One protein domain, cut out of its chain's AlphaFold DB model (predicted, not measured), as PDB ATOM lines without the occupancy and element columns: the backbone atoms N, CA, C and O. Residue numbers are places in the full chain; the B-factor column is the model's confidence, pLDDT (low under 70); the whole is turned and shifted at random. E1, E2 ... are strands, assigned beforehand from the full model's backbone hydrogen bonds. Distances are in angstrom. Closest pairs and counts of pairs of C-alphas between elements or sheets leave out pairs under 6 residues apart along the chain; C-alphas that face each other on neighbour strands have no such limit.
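What this domain is: This is residues 41 to 191 of the 206 residues of an uncharacterized protein of Punica granatum (UniProt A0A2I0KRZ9). The chain is wound in stacked, flattened turns, a well-formed solenoid. Along each turn it passes a strand on one broad side and then a strand on the other, the two running opposite ways and joined by five-residue links, and the two sheets are slid past each other along the strands. The printed part has 151 residues, with no named helix and fourteen named strands, E1 to E14 in order along the chain. The class is all strand: the odd-numbered strands form one parallel sheet in the order E1, E3, E5, E7, E9, E11, E13, and the even-numbered form another in the order E2, E4, E6, E8, E10, E12, E14. The whole is compact, with a radius of gyration of the C-alphas of 14.4 A, and flat, with spans of 39 by 38 by 17 A.

How they stand to each other: Start at Phe 41 for the first sheet: E1, residues 41 to 45, E3, 62 to 67, E5, 84 to 89, E7, 106 to 111, E9, 128 to 133, E11, 150 to 155, and E13, 172 to 177. E1 and E13 are its edge strands. E1 and E3 are parallel at 9 degrees; look at N 41 and O 62, 2.9 A apart and within hydrogen-bond range. E11 and E13 are parallel at 3 degrees, with N 177 and O 154 within range at 2.8 A. The second sheet holds E2, residues 51 to 56, E4, 73 to 78, E6, 95 to 100, E8, 117 to 122, E10, 139 to 144, E12, 161 to 166, and E14, 183 to 188. Its edge strands are E2 and E14. E2 and E4 are parallel at 2 degrees; find N 78 and O 55 within range at 2.7 A. E12 and E14 are parallel at 2 degrees, and N 188 and O 165 are within range at 2.8 A. Strands that follow each other in the chain are apart, for instance E1 and E2. From edge to edge the strands' lines turn by 19 degrees in the first sheet and 13 degrees in the second.

Where its parts are: Find C-alpha 41 at (-23.049, -34.862, -20.389); E1 runs 11.6 A from there to C-alpha 45. The strands E2 to E14 have six residues each and measure from 15.4 to 15.7 A. C-alpha 51, where E2 begins, is at (-19.714, -16.284, -3.088), and E14 ends at C-alpha 188, at (-38.934, -38.865, 12.217).

The domain as a whole: The two C-alphas farthest apart are those of Ser 50 and Asn 172, at 41.3 A. The printed part has no cut, and its links between named strands are tight. Mean pLDDT of the printed part is 81.0; twelve residues are under 70, among them 46 to 47, 178 to 180 and 189 to 191.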
ATOM      1  N   PHE A  41     -24.026 -35.678 -21.099       79.81
ATOM      2  CA  PHE A  41     -23.049 -34.862 -20.389       79.81
ATOM      3  C   PHE A  41     -22.123 -35.762 -19.579       79.81
ATOM      4  O   PHE A  41     -22.597 -36.465 -18.696       79.81
ATOM      5  N   SER A  42     -20.815 -35.770 -19.844       81.12
ATOM      6  CA  SER A  42     -19.937 -36.642 -19.050       81.12
ATOM      7  C   SER A  42     -19.683 -36.031 -17.677       81.12
ATOM      8  O   SER A  42     -20.106 -36.596 -16.670       81.12
ATOM      9  N   ALA A  43     -19.063 -34.849 -17.606       79.69
ATOM     10  CA  ALA A  43     -18.662 -34.297 -16.315       79.69
ATOM     11  C   ALA A  43     -18.793 -32.776 -16.174       79.69
ATOM     12  O   ALA A  43     -18.432 -32.002 -17.062       79.69
ATOM     13  N   PHE A  44     -19.230 -32.347 -14.991       79.38
ATOM     14  CA  PHE A  44     -19.129 -30.961 -14.533       79.38
ATOM     15  C   PHE A  44     -17.997 -30.841 -13.514       79.38
ATOM     16  O   PHE A  44     -18.010 -31.565 -12.518       79.38
ATOM     17  N   HIS A  45     -17.062 -29.909 -13.717       75.69
ATOM     18  CA  HIS A  45     -15.972 -29.633 -12.779       75.69
ATOM     19  C   HIS A  45     -16.016 -28.199 -12.237       75.69
ATOM     20  O   HIS A  45     -16.189 -27.222 -12.968       75.69
ATOM     21  N   GLY A  46     -15.864 -28.120 -10.916       65.31
ATOM     22  CA  GLY A  46     -16.371 -27.051 -10.071       65.31
ATOM     23  C   GLY A  46     -15.699 -25.683 -10.116       65.31
ATOM     24  O   GLY A  46     -14.479 -25.530 -10.094       65.31
ATOM     25  N   LEU A  47     -16.584 -24.695 -10.030       68.06
ATOM     26  CA  LEU A  47     -16.363 -23.293  -9.700       68.06
ATOM     27  C   LEU A  47     -15.734 -23.121  -8.301       68.06
ATOM     28  O   LEU A  47     -16.049 -23.862  -7.361       68.06
ATOM     29  N   ARG A  48     -14.907 -22.083  -8.127       75.19
ATOM     30  CA  ARG A  48     -14.349 -21.688  -6.815       75.19
ATOM     31  C   ARG A  48     -14.432 -20.172  -6.551       75.19
ATOM     32  O   ARG A  48     -13.377 -19.552  -6.399       75.19
ATOM     33  N   PRO A  49     -15.638 -19.572  -6.538       75.31
ATOM     34  CA  PRO A  49     -15.808 -18.164  -6.204       75.31
ATOM     35  C   PRO A  49     -15.747 -17.923  -4.698       75.31
ATOM     36  O   PRO A  49     -15.776 -18.870  -3.925       75.31
ATOM     37  N   SER A  50     -15.680 -16.671  -4.259       78.44
ATOM     38  CA  SER A  50     -15.881 -16.334  -2.846       78.44
ATOM     39  C   SER A  50     -17.342 -16.565  -2.459       78.44
ATOM     40  O   SER A  50     -17.616 -17.273  -1.490       78.44
ATOM     41  N   ASN A  51     -18.280 -16.072  -3.271       79.56
ATOM     42  CA  ASN A  51     -19.714 -16.284  -3.088       79.56
ATOM     43  C   ASN A  51     -20.331 -16.970  -4.310       79.56
ATOM     44  O   ASN A  51     -20.041 -16.605  -5.453       79.56
ATOM     45  N   PHE A  52     -21.207 -17.947  -4.060       82.12
ATOM     46  CA  PHE A  52     -22.113 -18.496  -5.061       82.12
ATOM     47  C   PHE A  52     -23.549 -18.414  -4.552       82.12
ATOM     48  O   PHE A  52     -23.858 -18.965  -3.502       82.12
ATOM     49  N   THR A  53     -24.450 -17.750  -5.270       84.50
ATOM     50  CA  THR A  53     -25.852 -17.702  -4.844       84.50
ATOM     51  C   THR A  53     -26.570 -18.990  -5.226       84.50
ATOM     52  O   THR A  53     -27.007 -19.720  -4.339       84.50
ATOM     53  N   ALA A  54     -26.668 -19.320  -6.517       83.50
ATOM     54  CA  ALA A  54     -27.543 -20.407  -6.951       83.50
ATOM     55  C   ALA A  54     -27.019 -21.242  -8.126       83.50
ATOM     56  O   ALA A  54     -26.674 -20.732  -9.190       83.50
ATOM     57  N   PHE A  55     -27.059 -22.563  -7.985       82.81
ATOM     58  CA  PHE A  55     -26.922 -23.476  -9.117       82.81
ATOM     59  C   PHE A  55     -28.301 -23.968  -9.545       82.81
ATOM     60  O   PHE A  55     -28.989 -24.596  -8.748       82.81
ATOM     61  N   HIS A  56     -28.688 -23.741 -10.796       78.00
ATOM     62  CA  HIS A  56     -29.904 -24.284 -11.398       78.00
ATOM     63  C   HIS A  56     -29.535 -25.282 -12.494       78.00
ATOM     64  O   HIS A  56     -28.804 -24.968 -13.435       78.00
ATOM     65  N   GLY A  57     -30.003 -26.515 -12.316       70.12
ATOM     66  CA  GLY A  57     -29.285 -27.681 -12.796       70.12
ATOM     67  C   GLY A  57     -29.346 -28.034 -14.275       70.12
ATOM     68  O   GLY A  57     -29.866 -27.332 -15.133       70.12
ATOM     69  N   LEU A  58     -28.742 -29.189 -14.537       71.81
ATOM     70  CA  LEU A  58     -28.521 -29.809 -15.835       71.81
ATOM     71  C   LEU A  58     -29.594 -30.871 -16.076       71.81
ATOM     72  O   LEU A  58     -29.983 -31.599 -15.155       71.81
ATOM     73  N   ARG A  59     -30.050 -30.997 -17.322       80.19
ATOM     74  CA  ARG A  59     -31.065 -31.994 -17.696       80.19
ATOM     75  C   ARG A  59     -30.651 -32.830 -18.913       80.19
ATOM     76  O   ARG A  59     -31.358 -32.777 -19.922       80.19
ATOM     77  N   PRO A  60     -29.519 -33.554 -18.853       80.19
ATOM     78  CA  PRO A  60     -29.168 -34.478 -19.917       80.19
ATOM     79  C   PRO A  60     -29.997 -35.760 -19.865       80.19
ATOM     80  O   PRO A  60     -30.756 -35.953 -18.925       80.19
ATOM     81  N   THR A  61     -29.888 -36.633 -20.857       83.62
ATOM     82  CA  THR A  61     -30.371 -38.015 -20.723       83.62
ATOM     83  C   THR A  61     -29.434 -38.776 -19.793       83.62
ATOM     84  O   THR A  61     -29.883 -39.295 -18.773       83.62
ATOM     85  N   ASP A  62     -28.131 -38.721 -20.065       83.44
ATOM     86  CA  ASP A  62     -27.104 -39.343 -19.234       83.44
ATOM     87  C   ASP A  62     -26.165 -38.288 -18.653       83.44
ATOM     88  O   ASP A  62     -25.657 -37.418 -19.369       83.44
ATOM     89  N   PHE A  63     -25.945 -38.359 -17.337       86.06
ATOM     90  CA  PHE A  63     -24.917 -37.591 -16.648       86.06
ATOM     91  C   PHE A  63     -23.970 -38.542 -15.924       86.06
ATOM     92  O   PHE A  63     -24.410 -39.312 -15.074       86.06
ATOM     93  N   THR A  64     -22.672 -38.488 -16.207       87.75
ATOM     94  CA  THR A  64     -21.734 -39.360 -15.489       87.75
ATOM     95  C   THR A  64     -21.418 -38.772 -14.120       87.75
ATOM     96  O   THR A  64     -21.764 -39.367 -13.102       87.75
ATOM     97  N   ALA A  65     -20.799 -37.593 -14.058       86.44
ATOM     98  CA  ALA A  65     -20.240 -37.102 -12.807       86.44
ATOM     99  C   ALA A  65     -20.405 -35.597 -12.588       86.44
ATOM    100  O   ALA A  65     -20.066 -34.764 -13.426       86.44
ATOM    101  N   PHE A  66     -20.842 -35.232 -11.390       85.38
ATOM    102  CA  PHE A  66     -20.727 -33.867 -10.895       85.38
ATOM    103  C   PHE A  66     -19.583 -33.789  -9.891       85.38
ATOM    104  O   PHE A  66     -19.628 -34.467  -8.869       85.38
ATOM    105  N   HIS A  67     -18.594 -32.938 -10.145       80.88
ATOM    106  CA  HIS A  67     -17.515 -32.628  -9.214       80.88
ATOM    107  C   HIS A  67     -17.650 -31.184  -8.733       80.88
ATOM    108  O   HIS A  67     -17.624 -30.235  -9.520       80.88
ATOM    109  N   GLY A  68     -17.861 -31.045  -7.427       70.81
ATOM    110  CA  GLY A  68     -18.550 -29.901  -6.856       70.81
ATOM    111  C   GLY A  68     -17.817 -28.572  -6.783       70.81
ATOM    112  O   GLY A  68     -16.634 -28.428  -7.065       70.81
ATOM    113  N   ILE A  69     -18.606 -27.585  -6.371       72.00
ATOM    114  CA  ILE A  69     -18.291 -26.167  -6.215       72.00
ATOM    115  C   ILE A  69     -17.779 -25.920  -4.790       72.00
ATOM    116  O   ILE A  69     -18.293 -26.493  -3.819       72.00
ATOM    117  N   ARG A  70     -16.772 -25.055  -4.649       81.44
ATOM    118  CA  ARG A  70     -16.133 -24.767  -3.358       81.44
ATOM    119  C   ARG A  70     -16.068 -23.262  -3.055       81.44
ATOM    120  O   ARG A  70     -14.965 -22.713  -3.063       81.44
ATOM    121  N   PRO A  71     -17.211 -22.596  -2.824       81.25
ATOM    122  CA  PRO A  71     -17.215 -21.194  -2.452       81.25
ATOM    123  C   PRO A  71     -16.981 -21.007  -0.953       81.25
ATOM    124  O   PRO A  71     -16.922 -21.990  -0.230       81.25
ATOM    125  N   SER A  72     -16.841 -19.782  -0.455       84.06
ATOM    126  CA  SER A  72     -16.968 -19.538   0.990       84.06
ATOM    127  C   SER A  72     -18.435 -19.667   1.398       84.06
ATOM    128  O   SER A  72     -18.753 -20.446   2.292       84.06
ATOM    129  N   ASN A  73     -19.330 -19.013   0.651       84.81
ATOM    130  CA  ASN A  73     -20.774 -19.065   0.873       84.81
ATOM    131  C   ASN A  73     -21.484 -19.658  -0.342       84.81
ATOM    132  O   ASN A  73     -21.230 -19.238  -1.474       84.81
ATOM    133  N   PHE A  74     -22.384 -20.614  -0.108       86.81
ATOM    134  CA  PHE A  74     -23.313 -21.105  -1.117       86.81
ATOM    135  C   PHE A  74     -24.747 -21.001  -0.607       86.81
ATOM    136  O   PHE A  74     -25.075 -21.604   0.410       86.81
ATOM    137  N   SER A  75     -25.627 -20.280  -1.298       89.38
ATOM    138  CA  SER A  75     -27.027 -20.225  -0.872       89.38
ATOM    139  C   SER A  75     -27.776 -21.491  -1.292       89.38
ATOM    140  O   SER A  75     -28.215 -22.245  -0.430       89.38
ATOM    141  N   ALA A  76     -27.898 -21.788  -2.588       87.56
ATOM    142  CA  ALA A  76     -28.810 -22.837  -3.038       87.56
ATOM    143  C   ALA A  76     -28.294 -23.691  -4.203       87.56
ATOM    144  O   ALA A  76     -27.873 -23.194  -5.247       87.56
ATOM    145  N   PHE A  77     -28.422 -25.008  -4.072       87.38
ATOM    146  CA  PHE A  77     -28.293 -25.934  -5.193       87.38
ATOM    147  C   PHE A  77     -29.674 -26.437  -5.601       87.38
ATOM    148  O   PHE A  77     -30.374 -27.016  -4.779       87.38
ATOM    149  N   HIS A  78     -30.042 -26.276  -6.868       84.19
ATOM    150  CA  HIS A  78     -31.278 -26.783  -7.448       84.19
ATOM    151  C   HIS A  78     -31.002 -27.781  -8.578       84.19
ATOM    152  O   HIS A  78     -30.289 -27.514  -9.545       84.19
ATOM    153  N   GLY A  79     -31.638 -28.935  -8.404       69.12
ATOM    154  CA  GLY A  79     -31.443 -30.230  -9.035       69.12
ATOM    155  C   GLY A  79     -30.974 -30.381 -10.473       69.12
ATOM    156  O   GLY A  79     -31.446 -29.741 -11.409       69.12
ATOM    157  N   LEU A  80     -30.150 -31.419 -10.617       75.06
ATOM    158  CA  LEU A  80     -29.913 -32.204 -11.825       75.06
ATOM    159  C   LEU A  80     -31.098 -33.156 -12.055       75.06
ATOM    160  O   LEU A  80     -31.599 -33.771 -11.107       75.06
ATOM    161  N   ARG A  81     -31.526 -33.334 -13.305       83.88
ATOM    162  CA  ARG A  81     -32.636 -34.247 -13.632       83.88
ATOM    163  C   ARG A  81     -32.351 -35.137 -14.849       83.88
ATOM    164  O   ARG A  81     -33.136 -35.078 -15.801       83.88
ATOM    165  N   PRO A  82     -31.253 -35.915 -14.850       84.81
ATOM    166  CA  PRO A  82     -30.995 -36.834 -15.944       84.81
ATOM    167  C   PRO A  82     -31.878 -38.079 -15.884       84.81
ATOM    168  O   PRO A  82     -32.581 -38.269 -14.904       84.81
ATOM    169  N   SER A  83     -31.876 -38.926 -16.905       86.81
ATOM    170  CA  SER A  83     -32.433 -40.280 -16.788       86.81
ATOM    171  C   SER A  83     -31.495 -41.158 -15.957       86.81
ATOM    172  O   SER A  83     -31.938 -41.764 -14.982       86.81
ATOM    173  N   ASN A  84     -30.195 -41.138 -16.265       88.75
ATOM    174  CA  ASN A  84     -29.161 -41.817 -15.485       88.75
ATOM    175  C   ASN A  84     -28.175 -40.809 -14.894       88.75
ATOM    176  O   ASN A  84     -27.702 -39.910 -15.592       88.75
ATOM    177  N   PHE A  85     -27.852 -40.968 -13.612       89.62
ATOM    178  CA  PHE A  85     -26.767 -40.242 -12.968       89.62
ATOM    179  C   PHE A  85     -25.815 -41.209 -12.279       89.62
ATOM    180  O   PHE A  85     -26.239 -41.954 -11.398       89.62
ATOM    181  N   THR A  86     -24.531 -41.190 -12.622       91.62
ATOM    182  CA  THR A  86     -23.586 -42.097 -11.963       91.62
ATOM    183  C   THR A  86     -23.170 -41.552 -10.603       91.62
ATOM    184  O   THR A  86     -23.440 -42.186  -9.586       91.62
ATOM    185  N   ALA A  87     -22.548 -40.373 -10.540       89.31
ATOM    186  CA  ALA A  87     -21.930 -39.906  -9.304       89.31
ATOM    187  C   ALA A  87     -22.077 -38.402  -9.056       89.31
ATOM    188  O   ALA A  87     -21.741 -37.561  -9.889       89.31
ATOM    189  N   PHE A  88     -22.487 -38.050  -7.840       88.69
ATOM    190  CA  PHE A  88     -22.344 -36.697  -7.315       88.69
ATOM    191  C   PHE A  88     -21.213 -36.666  -6.296       88.69
ATOM    192  O   PHE A  88     -21.291 -37.335  -5.271       88.69
ATOM    193  N   HIS A  89     -20.197 -35.850  -6.542       85.31
ATOM    194  CA  HIS A  89     -19.150 -35.513  -5.588       85.31
ATOM    195  C   HIS A  89     -19.335 -34.058  -5.165       85.31
ATOM    196  O   HIS A  89     -19.201 -33.135  -5.970       85.31
ATOM    197  N   GLY A  90     -19.721 -33.880  -3.905       72.81
ATOM    198  CA  GLY A  90     -20.430 -32.697  -3.454       72.81
ATOM    199  C   GLY A  90     -19.647 -31.404  -3.265       72.81
ATOM    200  O   GLY A  90     -18.518 -31.209  -3.707       72.81
ATOM    201  N   LEU A  91     -20.354 -30.484  -2.614       76.12
ATOM    202  CA  LEU A  91     -20.003 -29.094  -2.361       76.12
ATOM    203  C   LEU A  91     -19.274 -28.979  -1.022       76.12
ATOM    204  O   LEU A  91     -19.611 -29.666  -0.050       76.12
ATOM    205  N   ARG A  92     -18.304 -28.067  -0.951       83.94
ATOM    206  CA  ARG A  92     -17.546 -27.815   0.283       83.94
ATOM    207  C   ARG A  92     -17.445 -26.323   0.618       83.94
ATOM    208  O   ARG A  92     -16.320 -25.817   0.670       83.94
ATOM    209  N   PRO A  93     -18.576 -25.612   0.786       84.94
ATOM    210  CA  PRO A  93     -18.529 -24.238   1.254       84.94
ATOM    211  C   PRO A  93     -18.215 -24.147   2.748       84.94
ATOM    212  O   PRO A  93     -18.150 -25.171   3.411       84.94
ATOM    213  N   THR A  94     -18.003 -22.953   3.288       87.12
ATOM    214  CA  THR A  94     -18.072 -22.743   4.741       87.12
ATOM    215  C   THR A  94     -19.535 -22.785   5.173       87.12
ATOM    216  O   THR A  94     -19.893 -23.606   6.014       87.12
ATOM    217  N   ASP A  95     -20.385 -22.007   4.502       88.69
ATOM    218  CA  ASP A  95     -21.822 -21.960   4.762       88.69
ATOM    219  C   ASP A  95     -22.607 -22.444   3.544       88.69
ATOM    220  O   ASP A  95     -22.380 -21.999   2.415       88.69
ATOM    221  N   PHE A  96     -23.535 -23.374   3.774       89.69
ATOM    222  CA  PHE A  96     -24.494 -23.816   2.772       89.69
ATOM    223  C   PHE A  96     -25.913 -23.638   3.299       89.69
ATOM    224  O   PHE A  96     -26.255 -24.210   4.330       89.69
ATOM    225  N   THR A  97     -26.765 -22.894   2.599       92.25
ATOM    226  CA  THR A  97     -28.161 -22.778   3.031       92.25
ATOM    227  C   THR A  97     -28.952 -24.015   2.620       92.25
ATOM    228  O   THR A  97     -29.372 -24.780   3.482       92.25
ATOM    229  N   ALA A  98     -29.134 -24.273   1.325       89.38
ATOM    230  CA  ALA A  98     -30.097 -25.274   0.877       89.38
ATOM    231  C   ALA A  98     -29.615 -26.140  -0.291       89.38
ATOM    232  O   ALA A  98     -29.195 -25.657  -1.341       89.38
ATOM    233  N   PHE A  99     -29.775 -27.453  -0.149       89.00
ATOM    234  CA  PHE A  99     -29.685 -28.392  -1.261       89.00
ATOM    235  C   PHE A  99     -31.081 -28.870  -1.642       89.00
ATOM    236  O   PHE A  99     -31.767 -29.469  -0.820       89.00
ATOM    237  N   HIS A 100     -31.475 -28.674  -2.895       85.81
ATOM    238  CA  HIS A 100     -32.712 -29.187  -3.470       85.81
ATOM    239  C   HIS A 100     -32.409 -30.196  -4.580       85.81
ATOM    240  O   HIS A 100     -31.722 -29.904  -5.561       85.81
ATOM    241  N   GLY A 101     -32.957 -31.389  -4.368       72.19
ATOM    242  CA  GLY A 101     -32.525 -32.690  -4.859       72.19
ATOM    243  C   GLY A 101     -32.219 -32.910  -6.332       72.19
ATOM    244  O   GLY A 101     -32.610 -32.171  -7.223       72.19
ATOM    245  N   ILE A 102     -31.579 -34.052  -6.568       76.38
ATOM    246  CA  ILE A 102     -31.342 -34.679  -7.868       76.38
ATOM    247  C   ILE A 102     -32.428 -35.738  -8.079       76.38
ATOM    248  O   ILE A 102     -32.738 -36.515  -7.167       76.38
ATOM    249  N   ARG A 103     -33.032 -35.768  -9.271       85.19
ATOM    250  CA  ARG A 103     -34.172 -36.652  -9.562       85.19
ATOM    251  C   ARG A 103     -33.986 -37.449 -10.858       85.19
ATOM    252  O   ARG A 103     -34.678 -37.146 -11.835       85.19
ATOM    253  N   PRO A 104     -33.064 -38.424 -10.882       86.25
ATOM    254  CA  PRO A 104     -32.913 -39.306 -12.020       86.25
ATOM    255  C   PRO A 104     -33.848 -40.509 -11.955       86.25
ATOM    256  O   PRO A 104     -34.572 -40.660 -10.981       86.25
ATOM    257  N   SER A 105     -33.870 -41.356 -12.977       88.25
ATOM    258  CA  SER A 105     -34.434 -42.704 -12.836       88.25
ATOM    259  C   SER A 105     -33.459 -43.572 -12.044       88.25
ATOM    260  O   SER A 105     -33.841 -44.132 -11.020       88.25
ATOM    261  N   ASN A 106     -32.183 -43.564 -12.440       89.94
ATOM    262  CA  ASN A 106     -31.115 -44.308 -11.776       89.94
ATOM    263  C   ASN A 106     -30.078 -43.350 -11.196       89.94
ATOM    264  O   ASN A 106     -29.597 -42.457 -11.898       89.94
ATOM    265  N   PHE A 107     -29.720 -43.541  -9.927       90.62
ATOM    266  CA  PHE A 107     -28.600 -42.853  -9.300       90.62
ATOM    267  C   PHE A 107     -27.652 -43.868  -8.667       90.62
ATOM    268  O   PHE A 107     -28.064 -44.609  -7.782       90.62
ATOM    269  N   SER A 108     -26.381 -43.900  -9.063       93.06
ATOM    270  CA  SER A 108     -25.442 -44.827  -8.425       93.06
ATOM    271  C   SER A 108     -24.963 -44.281  -7.078       93.06
ATOM    272  O   SER A 108     -25.257 -44.873  -6.046       93.06
ATOM    273  N   ALA A 109     -24.272 -43.142  -7.036       89.81
ATOM    274  CA  ALA A 109     -23.596 -42.708  -5.815       89.81
ATOM    275  C   ALA A 109     -23.721 -41.209  -5.524       89.81
ATOM    276  O   ALA A 109     -23.388 -40.352  -6.339       89.81
ATOM    277  N   PHE A 110     -24.110 -40.885  -4.294       89.19
ATOM    278  CA  PHE A 110     -23.970 -39.546  -3.738       89.19
ATOM    279  C   PHE A 110     -22.842 -39.539  -2.711       89.19
ATOM    280  O   PHE A 110     -22.949 -40.189  -1.678       89.19
ATOM    281  N   HIS A 111     -21.791 -38.768  -2.962       86.19
ATOM    282  CA  HIS A 111     -20.733 -38.461  -2.006       86.19
ATOM    283  C   HIS A 111     -20.884 -37.010  -1.560       86.19
ATOM    284  O   HIS A 111     -20.758 -36.078  -2.357       86.19
ATOM    285  N   GLY A 112     -21.233 -36.846  -0.288       71.44
ATOM    286  CA  GLY A 112     -21.977 -35.695   0.181       71.44
ATOM    287  C   GLY A 112     -21.232 -34.383   0.371       71.44
ATOM    288  O   GLY A 112     -20.163 -34.113  -0.170       71.44
ATOM    289  N   LEU A 113     -21.914 -33.524   1.124       77.12
ATOM    290  CA  LEU A 113     -21.590 -32.127   1.376       77.12
ATOM    291  C   LEU A 113     -20.756 -32.018   2.653       77.12
ATOM    292  O   LEU A 113     -20.995 -32.735   3.630       77.12
ATOM    293  N   ARG A 114     -19.795 -31.096   2.669       83.75
ATOM    294  CA  ARG A 114     -18.918 -30.898   3.832       83.75
ATOM    295  C   ARG A 114     -18.789 -29.428   4.256       83.75
ATOM    296  O   ARG A 114     -17.656 -28.952   4.346       83.75
ATOM    297  N   PRO A 115     -19.902 -28.701   4.472       85.88
ATOM    298  CA  PRO A 115     -19.815 -27.336   4.962       85.88
ATOM    299  C   PRO A 115     -19.510 -27.271   6.454       85.88
ATOM    300  O   PRO A 115     -19.581 -28.287   7.125       85.88
ATOM    301  N   SER A 116     -19.175 -26.102   6.986       87.12
ATOM    302  CA  SER A 116     -19.180 -25.881   8.437       87.12
ATOM    303  C   SER A 116     -20.621 -25.793   8.943       87.12
ATOM    304  O   SER A 116     -20.988 -26.524   9.862       87.12
ATOM    305  N   ASN A 117     -21.456 -24.987   8.281       89.62
ATOM    306  CA  ASN A 117     -22.885 -24.868   8.568       89.62
ATOM    307  C   ASN A 117     -23.717 -25.325   7.370       89.62
ATOM    308  O   ASN A 117     -23.461 -24.922   6.234       89.62
ATOM    309  N   PHE A 118     -24.733 -26.148   7.625       89.88
ATOM    310  CA  PHE A 118     -25.726 -26.520   6.629       89.88
ATOM    311  C   PHE A 118     -27.132 -26.281   7.162       89.88
ATOM    312  O   PHE A 118     -27.490 -26.830   8.200       89.88
ATOM    313  N   THR A 119     -27.956 -25.505   6.464       92.88
ATOM    314  CA  THR A 119     -29.331 -25.291   6.924       92.88
ATOM    315  C   THR A 119     -30.224 -26.462   6.524       92.88
ATOM    316  O   THR A 119     -30.722 -27.166   7.396       92.88
ATOM    317  N   ALA A 120     -30.410 -26.733   5.232       89.31
ATOM    318  CA  ALA A 120     -31.432 -27.674   4.783       89.31
ATOM    319  C   ALA A 120     -30.994 -28.570   3.620       89.31
ATOM    320  O   ALA A 120     -30.542 -28.111   2.569       89.31
ATOM    321  N   PHE A 121     -31.230 -29.870   3.762       88.88
ATOM    322  CA  PHE A 121     -31.181 -30.824   2.658       88.88
ATOM    323  C   PHE A 121     -32.592 -31.273   2.299       88.88
ATOM    324  O   PHE A 121     -33.274 -31.867   3.125       88.88
ATOM    325  N   HIS A 122     -32.998 -31.065   1.053       86.81
ATOM    326  CA  HIS A 122     -34.210 -31.617   0.461       86.81
ATOM    327  C   HIS A 122     -33.807 -32.610  -0.627       86.81
ATOM    328  O   HIS A 122     -33.269 -32.239  -1.672       86.81
ATOM    329  N   GLY A 123     -34.006 -33.890  -0.326       75.00
ATOM    330  CA  GLY A 123     -33.216 -34.980  -0.870       75.00
ATOM    331  C   GLY A 123     -33.540 -35.483  -2.268       75.00
ATOM    332  O   GLY A 123     -34.219 -34.861  -3.078       75.00
ATOM    333  N   LEU A 124     -32.956 -36.646  -2.550       79.12
ATOM    334  CA  LEU A 124     -32.937 -37.335  -3.835       79.12
ATOM    335  C   LEU A 124     -34.190 -38.201  -3.998       79.12
ATOM    336  O   LEU A 124     -34.635 -38.865  -3.056       79.12
ATOM    337  N   ARG A 125     -34.731 -38.245  -5.215       84.94
ATOM    338  CA  ARG A 125     -35.917 -39.059  -5.524       84.94
ATOM    339  C   ARG A 125     -35.742 -39.889  -6.800       84.94
ATOM    340  O   ARG A 125     -36.531 -39.687  -7.731       84.94
ATOM    341  N   PRO A 126     -34.720 -40.762  -6.874       86.31
ATOM    342  CA  PRO A 126     -34.597 -41.675  -7.994       86.31
ATOM    343  C   PRO A 126     -35.602 -42.826  -7.921       86.31
ATOM    344  O   PRO A 126     -36.309 -42.956  -6.928       86.31
ATOM    345  N   THR A 127     -35.698 -43.644  -8.963       87.75
ATOM    346  CA  THR A 127     -36.330 -44.965  -8.851       87.75
ATOM    347  C   THR A 127     -35.371 -45.904  -8.128       87.75
ATOM    348  O   THR A 127     -35.724 -46.433  -7.075       87.75
ATOM    349  N   ASP A 128     -34.136 -46.001  -8.619       88.81
ATOM    350  CA  ASP A 128     -33.085 -46.830  -8.035       88.81
ATOM    351  C   ASP A 128     -31.942 -45.958  -7.516       88.81
ATOM    352  O   ASP A 128     -31.448 -45.067  -8.215       88.81
ATOM    353  N   PHE A 129     -31.534 -46.202  -6.271       89.62
ATOM    354  CA  PHE A 129     -30.386 -45.550  -5.659       89.62
ATOM    355  C   PHE A 129     -29.419 -46.589  -5.104       89.62
ATOM    356  O   PHE A 129     -29.815 -47.405  -4.277       89.62
ATOM    357  N   THR A 130     -28.149 -46.564  -5.491       91.12
ATOM    358  CA  THR A 130     -27.195 -47.523  -4.918       91.12
ATOM    359  C   THR A 130     -26.687 -47.035  -3.566       91.12
ATOM    360  O   THR A 130     -26.969 -47.657  -2.547       91.12
ATOM    361  N   ALA A 131     -25.974 -45.911  -3.510       88.31
ATOM    362  CA  ALA A 131     -25.255 -45.520  -2.303       88.31
ATOM    363  C   ALA A 131     -25.365 -44.030  -1.980       88.31
ATOM    364  O   ALA A 131     -25.079 -43.156  -2.799       88.31
ATOM    365  N   PHE A 132     -25.691 -43.737  -0.724       88.06
ATOM    366  CA  PHE A 132     -25.525 -42.414  -0.138       88.06
ATOM    367  C   PHE A 132     -24.373 -42.443   0.858       88.06
ATOM    368  O   PHE A 132     -24.423 -43.176   1.840       88.06
ATOM    369  N   HIS A 133     -23.373 -41.600   0.645       85.56
ATOM    370  CA  HIS A 133     -22.305 -41.307   1.590       85.56
ATOM    371  C   HIS A 133     -22.455 -39.858   2.040       85.56
ATOM    372  O   HIS A 133     -22.332 -38.932   1.240       85.56
ATOM    373  N   GLY A 134     -22.803 -39.679   3.311       73.81
ATOM    374  CA  GLY A 134     -23.562 -38.528   3.762       73.81
ATOM    375  C   GLY A 134     -22.834 -37.207   3.947       73.81
ATOM    376  O   GLY A 134     -21.803 -36.910   3.349       73.81
ATOM    377  N   ILE A 135     -23.480 -36.360   4.742       77.00
ATOM    378  CA  ILE A 135     -23.170 -34.944   4.932       77.00
ATOM    379  C   ILE A 135     -22.527 -34.790   6.308       77.00
ATOM    380  O   ILE A 135     -23.020 -35.335   7.301       77.00
ATOM    381  N   ARG A 136     -21.407 -34.070   6.369       83.44
ATOM    382  CA  ARG A 136     -20.604 -33.953   7.595       83.44
ATOM    383  C   ARG A 136     -20.296 -32.497   7.939       83.44
ATOM    384  O   ARG A 136     -19.135 -32.101   7.785       83.44
ATOM    385  N   PRO A 137     -21.308 -31.715   8.351       84.12
ATOM    386  CA  PRO A 137     -21.092 -30.364   8.821       84.12
ATOM    387  C   PRO A 137     -20.746 -30.315  10.304       84.12
ATOM    388  O   PRO A 137     -20.747 -31.345  10.966       84.12
ATOM    389  N   SER A 138     -20.424 -29.138  10.828       84.75
ATOM    390  CA  SER A 138     -20.448 -28.918  12.276       84.75
ATOM    391  C   SER A 138     -21.900 -28.766  12.726       84.75
ATOM    392  O   SER A 138     -22.359 -29.539  13.560       84.75
ATOM    393  N   ASN A 139     -22.651 -27.878  12.066       85.94
ATOM    394  CA  ASN A 139     -24.059 -27.620  12.364       85.94
ATOM    395  C   ASN A 139     -24.941 -28.035  11.191       85.94
ATOM    396  O   ASN A 139     -24.669 -27.660  10.046       85.94
ATOM    397  N   PHE A 140     -26.006 -28.783  11.467       86.75
ATOM    398  CA  PHE A 140     -27.025 -29.123  10.485       86.75
ATOM    399  C   PHE A 140     -28.419 -28.821  11.034       86.75
ATOM    400  O   PHE A 140     -28.784 -29.336  12.083       86.75
ATOM    401  N   SER A 141     -29.229 -28.015  10.351       88.25
ATOM    402  CA  SER A 141     -30.589 -27.760  10.838       88.25
ATOM    403  C   SER A 141     -31.546 -28.882  10.427       88.25
ATOM    404  O   SER A 141     -32.075 -29.571  11.288       88.25
ATOM    405  N   ALA A 142     -31.757 -29.129   9.134       86.31
ATOM    406  CA  ALA A 142     -32.829 -30.017   8.686       86.31
ATOM    407  C   ALA A 142     -32.428 -30.943   7.535       86.31
ATOM    408  O   ALA A 142     -31.943 -30.515   6.487       86.31
ATOM    409  N   PHE A 143     -32.730 -32.228   7.689       86.06
ATOM    410  CA  PHE A 143     -32.691 -33.196   6.599       86.06
ATOM    411  C   PHE A 143     -34.107 -33.644   6.248       86.06
ATOM    412  O   PHE A 143     -34.789 -34.237   7.074       86.06
ATOM    413  N   HIS A 144     -34.519 -33.428   5.004       84.69
ATOM    414  CA  HIS A 144     -35.727 -33.977   4.399       84.69
ATOM    415  C   HIS A 144     -35.313 -34.953   3.301       84.69
ATOM    416  O   HIS A 144     -34.744 -34.568   2.280       84.69
ATOM    417  N   GLY A 145     -35.523 -36.238   3.567       72.94
ATOM    418  CA  GLY A 145     -34.678 -37.292   3.037       72.94
ATOM    419  C   GLY A 145     -34.986 -37.841   1.652       72.94
ATOM    420  O   GLY A 145     -35.539 -37.193   0.766       72.94
ATOM    421  N   LEU A 146     -34.503 -39.072   1.472       75.25
ATOM    422  CA  LEU A 146     -34.437 -39.818   0.222       75.25
ATOM    423  C   LEU A 146     -35.718 -40.630   0.024       75.25
ATOM    424  O   LEU A 146     -36.160 -41.324   0.942       75.25
ATOM    425  N   ARG A 147     -36.287 -40.608  -1.182       81.62
ATOM    426  CA  ARG A 147     -37.493 -41.395  -1.493       81.62
ATOM    427  C   ARG A 147     -37.365 -42.238  -2.770       81.62
ATOM    428  O   ARG A 147     -38.142 -42.016  -3.703       81.62
ATOM    429  N   PRO A 148     -36.389 -43.160  -2.826       83.38
ATOM    430  CA  PRO A 148     -36.271 -44.112  -3.919       83.38
ATOM    431  C   PRO A 148     -37.288 -45.253  -3.838       83.38
ATOM    432  O   PRO A 148     -37.926 -45.442  -2.809       83.38
ATOM    433  N   SER A 149     -37.447 -46.020  -4.912       83.56
ATOM    434  CA  SER A 149     -38.126 -47.319  -4.853       83.56
ATOM    435  C   SER A 149     -37.182 -48.367  -4.264       83.56
ATOM    436  O   SER A 149     -37.527 -48.992  -3.261       83.56
ATOM    437  N   ASN A 150     -35.972 -48.494  -4.813       83.19
ATOM    438  CA  ASN A 150     -34.928 -49.382  -4.302       83.19
ATOM    439  C   ASN A 150     -33.735 -48.575  -3.798       83.19
ATOM    440  O   ASN A 150     -33.294 -47.638  -4.467       83.19
ATOM    441  N   PHE A 151     -33.208 -48.934  -2.627       84.50
ATOM    442  CA  PHE A 151     -32.037 -48.267  -2.078       84.50
ATOM    443  C   PHE A 151     -31.079 -49.214  -1.373       84.50
ATOM    444  O   PHE A 151     -31.418 -49.813  -0.359       84.50
ATOM    445  N   THR A 152     -29.866 -49.340  -1.902       85.62
ATOM    446  CA  THR A 152     -28.927 -50.347  -1.406       85.62
ATOM    447  C   THR A 152     -28.296 -49.933  -0.080       85.62
ATOM    448  O   THR A 152     -28.430 -50.660   0.900       85.62
ATOM    449  N   ALA A 153     -27.624 -48.782  -0.010       83.50
ATOM    450  CA  ALA A 153     -26.825 -48.427   1.159       83.50
ATOM    451  C   ALA A 153     -26.911 -46.947   1.537       83.50
ATOM    452  O   ALA A 153     -26.668 -46.050   0.726       83.50
ATOM    453  N   PHE A 154     -27.164 -46.686   2.817       82.75
ATOM    454  CA  PHE A 154     -27.032 -45.360   3.408       82.75
ATOM    455  C   PHE A 154     -25.904 -45.345   4.436       82.75
ATOM    456  O   PHE A 154     -25.970 -46.048   5.439       82.75
ATOM    457  N   HIS A 155     -24.912 -44.488   4.215       80.81
ATOM    458  CA  HIS A 155     -23.871 -44.126   5.168       80.81
ATOM    459  C   HIS A 155     -24.090 -42.667   5.572       80.81
ATOM    460  O   HIS A 155     -23.937 -41.760   4.755       80.81
ATOM    461  N   GLY A 156     -24.536 -42.453   6.807       72.88
ATOM    462  CA  GLY A 156     -25.341 -41.299   7.178       72.88
ATOM    463  C   GLY A 156     -24.647 -39.973   7.456       72.88
ATOM    464  O   GLY A 156     -23.571 -39.656   6.952       72.88
ATOM    465  N   LEU A 157     -25.362 -39.143   8.218       74.38
ATOM    466  CA  LEU A 157     -24.980 -37.782   8.581       74.38
ATOM    467  C   LEU A 157     -24.155 -37.807   9.867       74.38
ATOM    468  O   LEU A 157     -24.516 -38.493  10.827       74.38
ATOM    469  N   ARG A 158     -23.081 -37.019   9.914       79.62
ATOM    470  CA  ARG A 158     -22.236 -36.903  11.113       79.62
ATOM    471  C   ARG A 158     -21.977 -35.443  11.505       79.62
ATOM    472  O   ARG A 158     -20.819 -35.019  11.448       79.62
ATOM    473  N   PRO A 159     -23.030 -34.674  11.830       80.06
ATOM    474  CA  PRO A 159     -22.882 -33.336  12.382       80.06
ATOM    475  C   PRO A 159     -22.418 -33.351  13.844       80.06
ATOM    476  O   PRO A 159     -22.502 -34.381  14.510       80.06
ATOM    477  N   THR A 160     -21.936 -32.219  14.349       79.44
ATOM    478  CA  THR A 160     -21.838 -32.001  15.799       79.44
ATOM    479  C   THR A 160     -23.239 -31.742  16.351       79.44
ATOM    480  O   THR A 160     -23.706 -32.525  17.177       79.44
ATOM    481  N   ASP A 161     -23.945 -30.757  15.789       78.00
ATOM    482  CA  ASP A 161     -25.304 -30.373  16.183       78.00
ATOM    483  C   ASP A 161     -26.306 -30.637  15.058       78.00
ATOM    484  O   ASP A 161     -26.056 -30.292  13.896       78.00
ATOM    485  N   PHE A 162     -27.448 -31.252  15.388       80.44
ATOM    486  CA  PHE A 162     -28.476 -31.586  14.407       80.44
ATOM    487  C   PHE A 162     -29.901 -31.353  14.904       80.44
ATOM    488  O   PHE A 162     -30.344 -32.001  15.846       80.44
ATOM    489  N   THR A 163     -30.653 -30.465  14.255       82.75
ATOM    490  CA  THR A 163     -31.997 -30.119  14.745       82.75
ATOM    491  C   THR A 163     -33.042 -31.166  14.354       82.75
ATOM    492  O   THR A 163     -33.674 -31.751  15.229       82.75
ATOM    493  N   ALA A 164     -33.239 -31.433  13.061       80.25
ATOM    494  CA  ALA A 164     -34.371 -32.229  12.592       80.25
ATOM    495  C   ALA A 164     -34.016 -33.217  11.476       80.25
ATOM    496  O   ALA A 164     -33.402 -32.870  10.462       80.25
ATOM    497  N   PHE A 165     -34.498 -34.451  11.621       79.19
ATOM    498  CA  PHE A 165     -34.430 -35.480  10.587       79.19
ATOM    499  C   PHE A 165     -35.824 -35.949  10.180       79.19
ATOM    500  O   PHE A 165     -36.542 -36.554  10.973       79.19
ATOM    501  N   HIS A 166     -36.161 -35.755   8.910       77.56
ATOM    502  CA  HIS A 166     -37.324 -36.323   8.241       77.56
ATOM    503  C   HIS A 166     -36.830 -37.314   7.184       77.56
ATOM    504  O   HIS A 166     -36.238 -36.928   6.177       77.56
ATOM    505  N   GLY A 167     -37.005 -38.601   7.474       68.94
ATOM    506  CA  GLY A 167     -36.114 -39.659   7.012       68.94
ATOM    507  C   GLY A 167     -36.229 -40.164   5.576       68.94
ATOM    508  O   GLY A 167     -36.594 -39.461   4.638       68.94
ATOM    509  N   ILE A 168     -35.816 -41.423   5.415       71.06
ATOM    510  CA  ILE A 168     -35.658 -42.136   4.143       71.06
ATOM    511  C   ILE A 168     -36.826 -43.113   4.001       71.06
ATOM    512  O   ILE A 168     -37.117 -43.871   4.930       71.06
ATOM    513  N   ARG A 169     -37.509 -43.093   2.853       75.19
ATOM    514  CA  ARG A 169     -38.722 -43.895   2.623       75.19
ATOM    515  C   ARG A 169     -38.635 -44.726   1.337       75.19
ATOM    516  O   ARG A 169     -39.324 -44.392   0.368       75.19
ATOM    517  N   PRO A 170     -37.778 -45.760   1.316       76.38
ATOM    518  CA  PRO A 170     -37.675 -46.689   0.204       76.38
ATOM    519  C   PRO A 170     -38.767 -47.762   0.247       76.38
ATOM    520  O   PRO A 170     -39.340 -48.032   1.302       76.38
ATOM    521  N   SER A 171     -39.045 -48.412  -0.883       77.44
ATOM    522  CA  SER A 171     -39.796 -49.674  -0.860       77.44
ATOM    523  C   SER A 171     -38.886 -50.803  -0.369       77.44
ATOM    524  O   SER A 171     -39.223 -51.464   0.610       77.44
ATOM    525  N   ASN A 172     -37.706 -50.956  -0.975       74.50
ATOM    526  CA  ASN A 172     -36.707 -51.959  -0.599       74.50
ATOM    527  C   ASN A 172     -35.414 -51.303  -0.123       74.50
ATOM    528  O   ASN A 172     -34.946 -50.345  -0.748       74.50
ATOM    529  N   PHE A 173     -34.834 -51.830   0.956       77.19
ATOM    530  CA  PHE A 173     -33.632 -51.258   1.542       77.19
ATOM    531  C   PHE A 173     -32.676 -52.301   2.130       77.19
ATOM    532  O   PHE A 173     -33.083 -53.121   2.956       77.19
ATOM    533  N   SER A 174     -31.402 -52.257   1.724       76.00
ATOM    534  CA  SER A 174     -30.442 -53.306   2.096       76.00
ATOM    535  C   SER A 174     -29.650 -52.992   3.367       76.00
ATOM    536  O   SER A 174     -29.665 -53.811   4.279       76.00
ATOM    537  N   ALA A 175     -28.980 -51.836   3.458       74.00
ATOM    538  CA  ALA A 175     -28.056 -51.533   4.558       74.00
ATOM    539  C   ALA A 175     -28.133 -50.080   5.061       74.00
ATOM    540  O   ALA A 175     -27.959 -49.127   4.297       74.00
ATOM    541  N   PHE A 176     -28.328 -49.905   6.374       71.94
ATOM    542  CA  PHE A 176     -28.278 -48.601   7.051       71.94
ATOM    543  C   PHE A 176     -27.090 -48.527   8.014       71.94
ATOM    544  O   PHE A 176     -27.014 -49.291   8.976       71.94
ATOM    545  N   HIS A 177     -26.219 -47.545   7.788       72.19
ATOM    546  CA  HIS A 177     -25.160 -47.119   8.697       72.19
ATOM    547  C   HIS A 177     -25.432 -45.659   9.081       72.19
ATOM    548  O   HIS A 177     -25.213 -44.745   8.285       72.19
ATOM    549  N   GLY A 178     -26.016 -45.468  10.266       66.44
ATOM    550  CA  GLY A 178     -26.917 -44.353  10.573       66.44
ATOM    551  C   GLY A 178     -26.349 -42.957  10.849       66.44
ATOM    552  O   GLY A 178     -25.295 -42.556  10.360       66.44
ATOM    553  N   LEU A 179     -27.142 -42.177  11.598       66.75
ATOM    554  CA  LEU A 179     -26.869 -40.801  12.022       66.75
ATOM    555  C   LEU A 179     -26.012 -40.795  13.288       66.75
ATOM    556  O   LEU A 179     -26.307 -41.532  14.223       66.75
ATOM    557  N   ARG A 180     -24.990 -39.938  13.353       69.06
ATOM    558  CA  ARG A 180     -24.136 -39.827  14.547       69.06
ATOM    559  C   ARG A 180     -23.891 -38.370  14.964       69.06
ATOM    560  O   ARG A 180     -22.744 -37.921  14.857       69.06
ATOM    561  N   PRO A 181     -24.942 -37.630  15.375       70.62
ATOM    562  CA  PRO A 181     -24.794 -36.311  15.975       70.62
ATOM    563  C   PRO A 181     -24.210 -36.393  17.391       70.62
ATOM    564  O   PRO A 181     -24.297 -37.438  18.037       70.62
ATOM    565  N   SER A 182     -23.629 -35.291  17.869       72.00
ATOM    566  CA  SER A 182     -23.320 -35.131  19.299       72.00
ATOM    567  C   SER A 182     -24.553 -34.627  20.054       72.00
ATOM    568  O   SER A 182     -24.859 -35.161  21.114       72.00
ATOM    569  N   ASN A 183     -25.310 -33.695  19.458       68.25
ATOM    570  CA  ASN A 183     -26.582 -33.183  19.979       68.25
ATOM    571  C   ASN A 183     -27.707 -33.308  18.945       68.25
ATOM    572  O   ASN A 183     -27.487 -33.076  17.751       68.25
ATOM    573  N   PHE A 184     -28.920 -33.638  19.399       73.19
ATOM    574  CA  PHE A 184     -30.058 -33.863  18.513       73.19
ATOM    575  C   PHE A 184     -31.409 -33.443  19.110       73.19
ATOM    576  O   PHE A 184     -31.646 -33.698  20.289       73.19
ATOM    577  N   THR A 185     -32.298 -32.842  18.302       75.94
ATOM    578  CA  THR A 185     -33.615 -32.353  18.770       75.94
ATOM    579  C   THR A 185     -34.804 -33.240  18.365       75.94
ATOM    580  O   THR A 185     -35.562 -33.638  19.245       75.94
ATOM    581  N   ALA A 186     -35.015 -33.557  17.078       70.88
ATOM    582  CA  ALA A 186     -36.237 -34.248  16.622       70.88
ATOM    583  C   ALA A 186     -36.031 -35.239  15.460       70.88
ATOM    584  O   ALA A 186     -35.527 -34.875  14.393       70.88
ATOM    585  N   PHE A 187     -36.473 -36.495  15.639       68.62
ATOM    586  CA  PHE A 187     -36.304 -37.597  14.679       68.62
ATOM    587  C   PHE A 187     -37.643 -38.163  14.208       68.62
ATOM    588  O   PHE A 187     -38.425 -38.684  14.997       68.62
ATOM    589  N   HIS A 188     -37.849 -38.163  12.894       70.56
ATOM    590  CA  HIS A 188     -38.934 -38.865  12.217       70.56
ATOM    591  C   HIS A 188     -38.328 -39.760  11.124       70.56
ATOM    592  O   HIS A 188     -38.105 -39.321   9.991       70.56
ATOM    593  N   GLY A 189     -37.965 -40.998  11.484       67.38
ATOM    594  CA  GLY A 189     -37.021 -41.815  10.710       67.38
ATOM    595  C   GLY A 189     -37.559 -43.007   9.919       67.38
ATOM    596  O   GLY A 189     -38.756 -43.234   9.841       67.38
ATOM    597  N   LEU A 190     -36.606 -43.709   9.289       66.62
ATOM    598  CA  LEU A 190     -36.701 -44.805   8.304       66.62
ATOM    599  C   LEU A 190     -38.041 -45.560   8.229       66.62
ATOM    600  O   LEU A 190     -38.415 -46.263   9.159       66.62
ATOM    601  N   ARG A 191     -38.696 -45.521   7.060       67.25
ATOM    602  CA  ARG A 191     -39.924 -46.299   6.785       67.25
ATOM    603  C   ARG A 191     -39.797 -47.168   5.524       67.25
ATOM    604  O   ARG A 191     -40.457 -46.855   4.527       67.25
TER     605      ARG A 191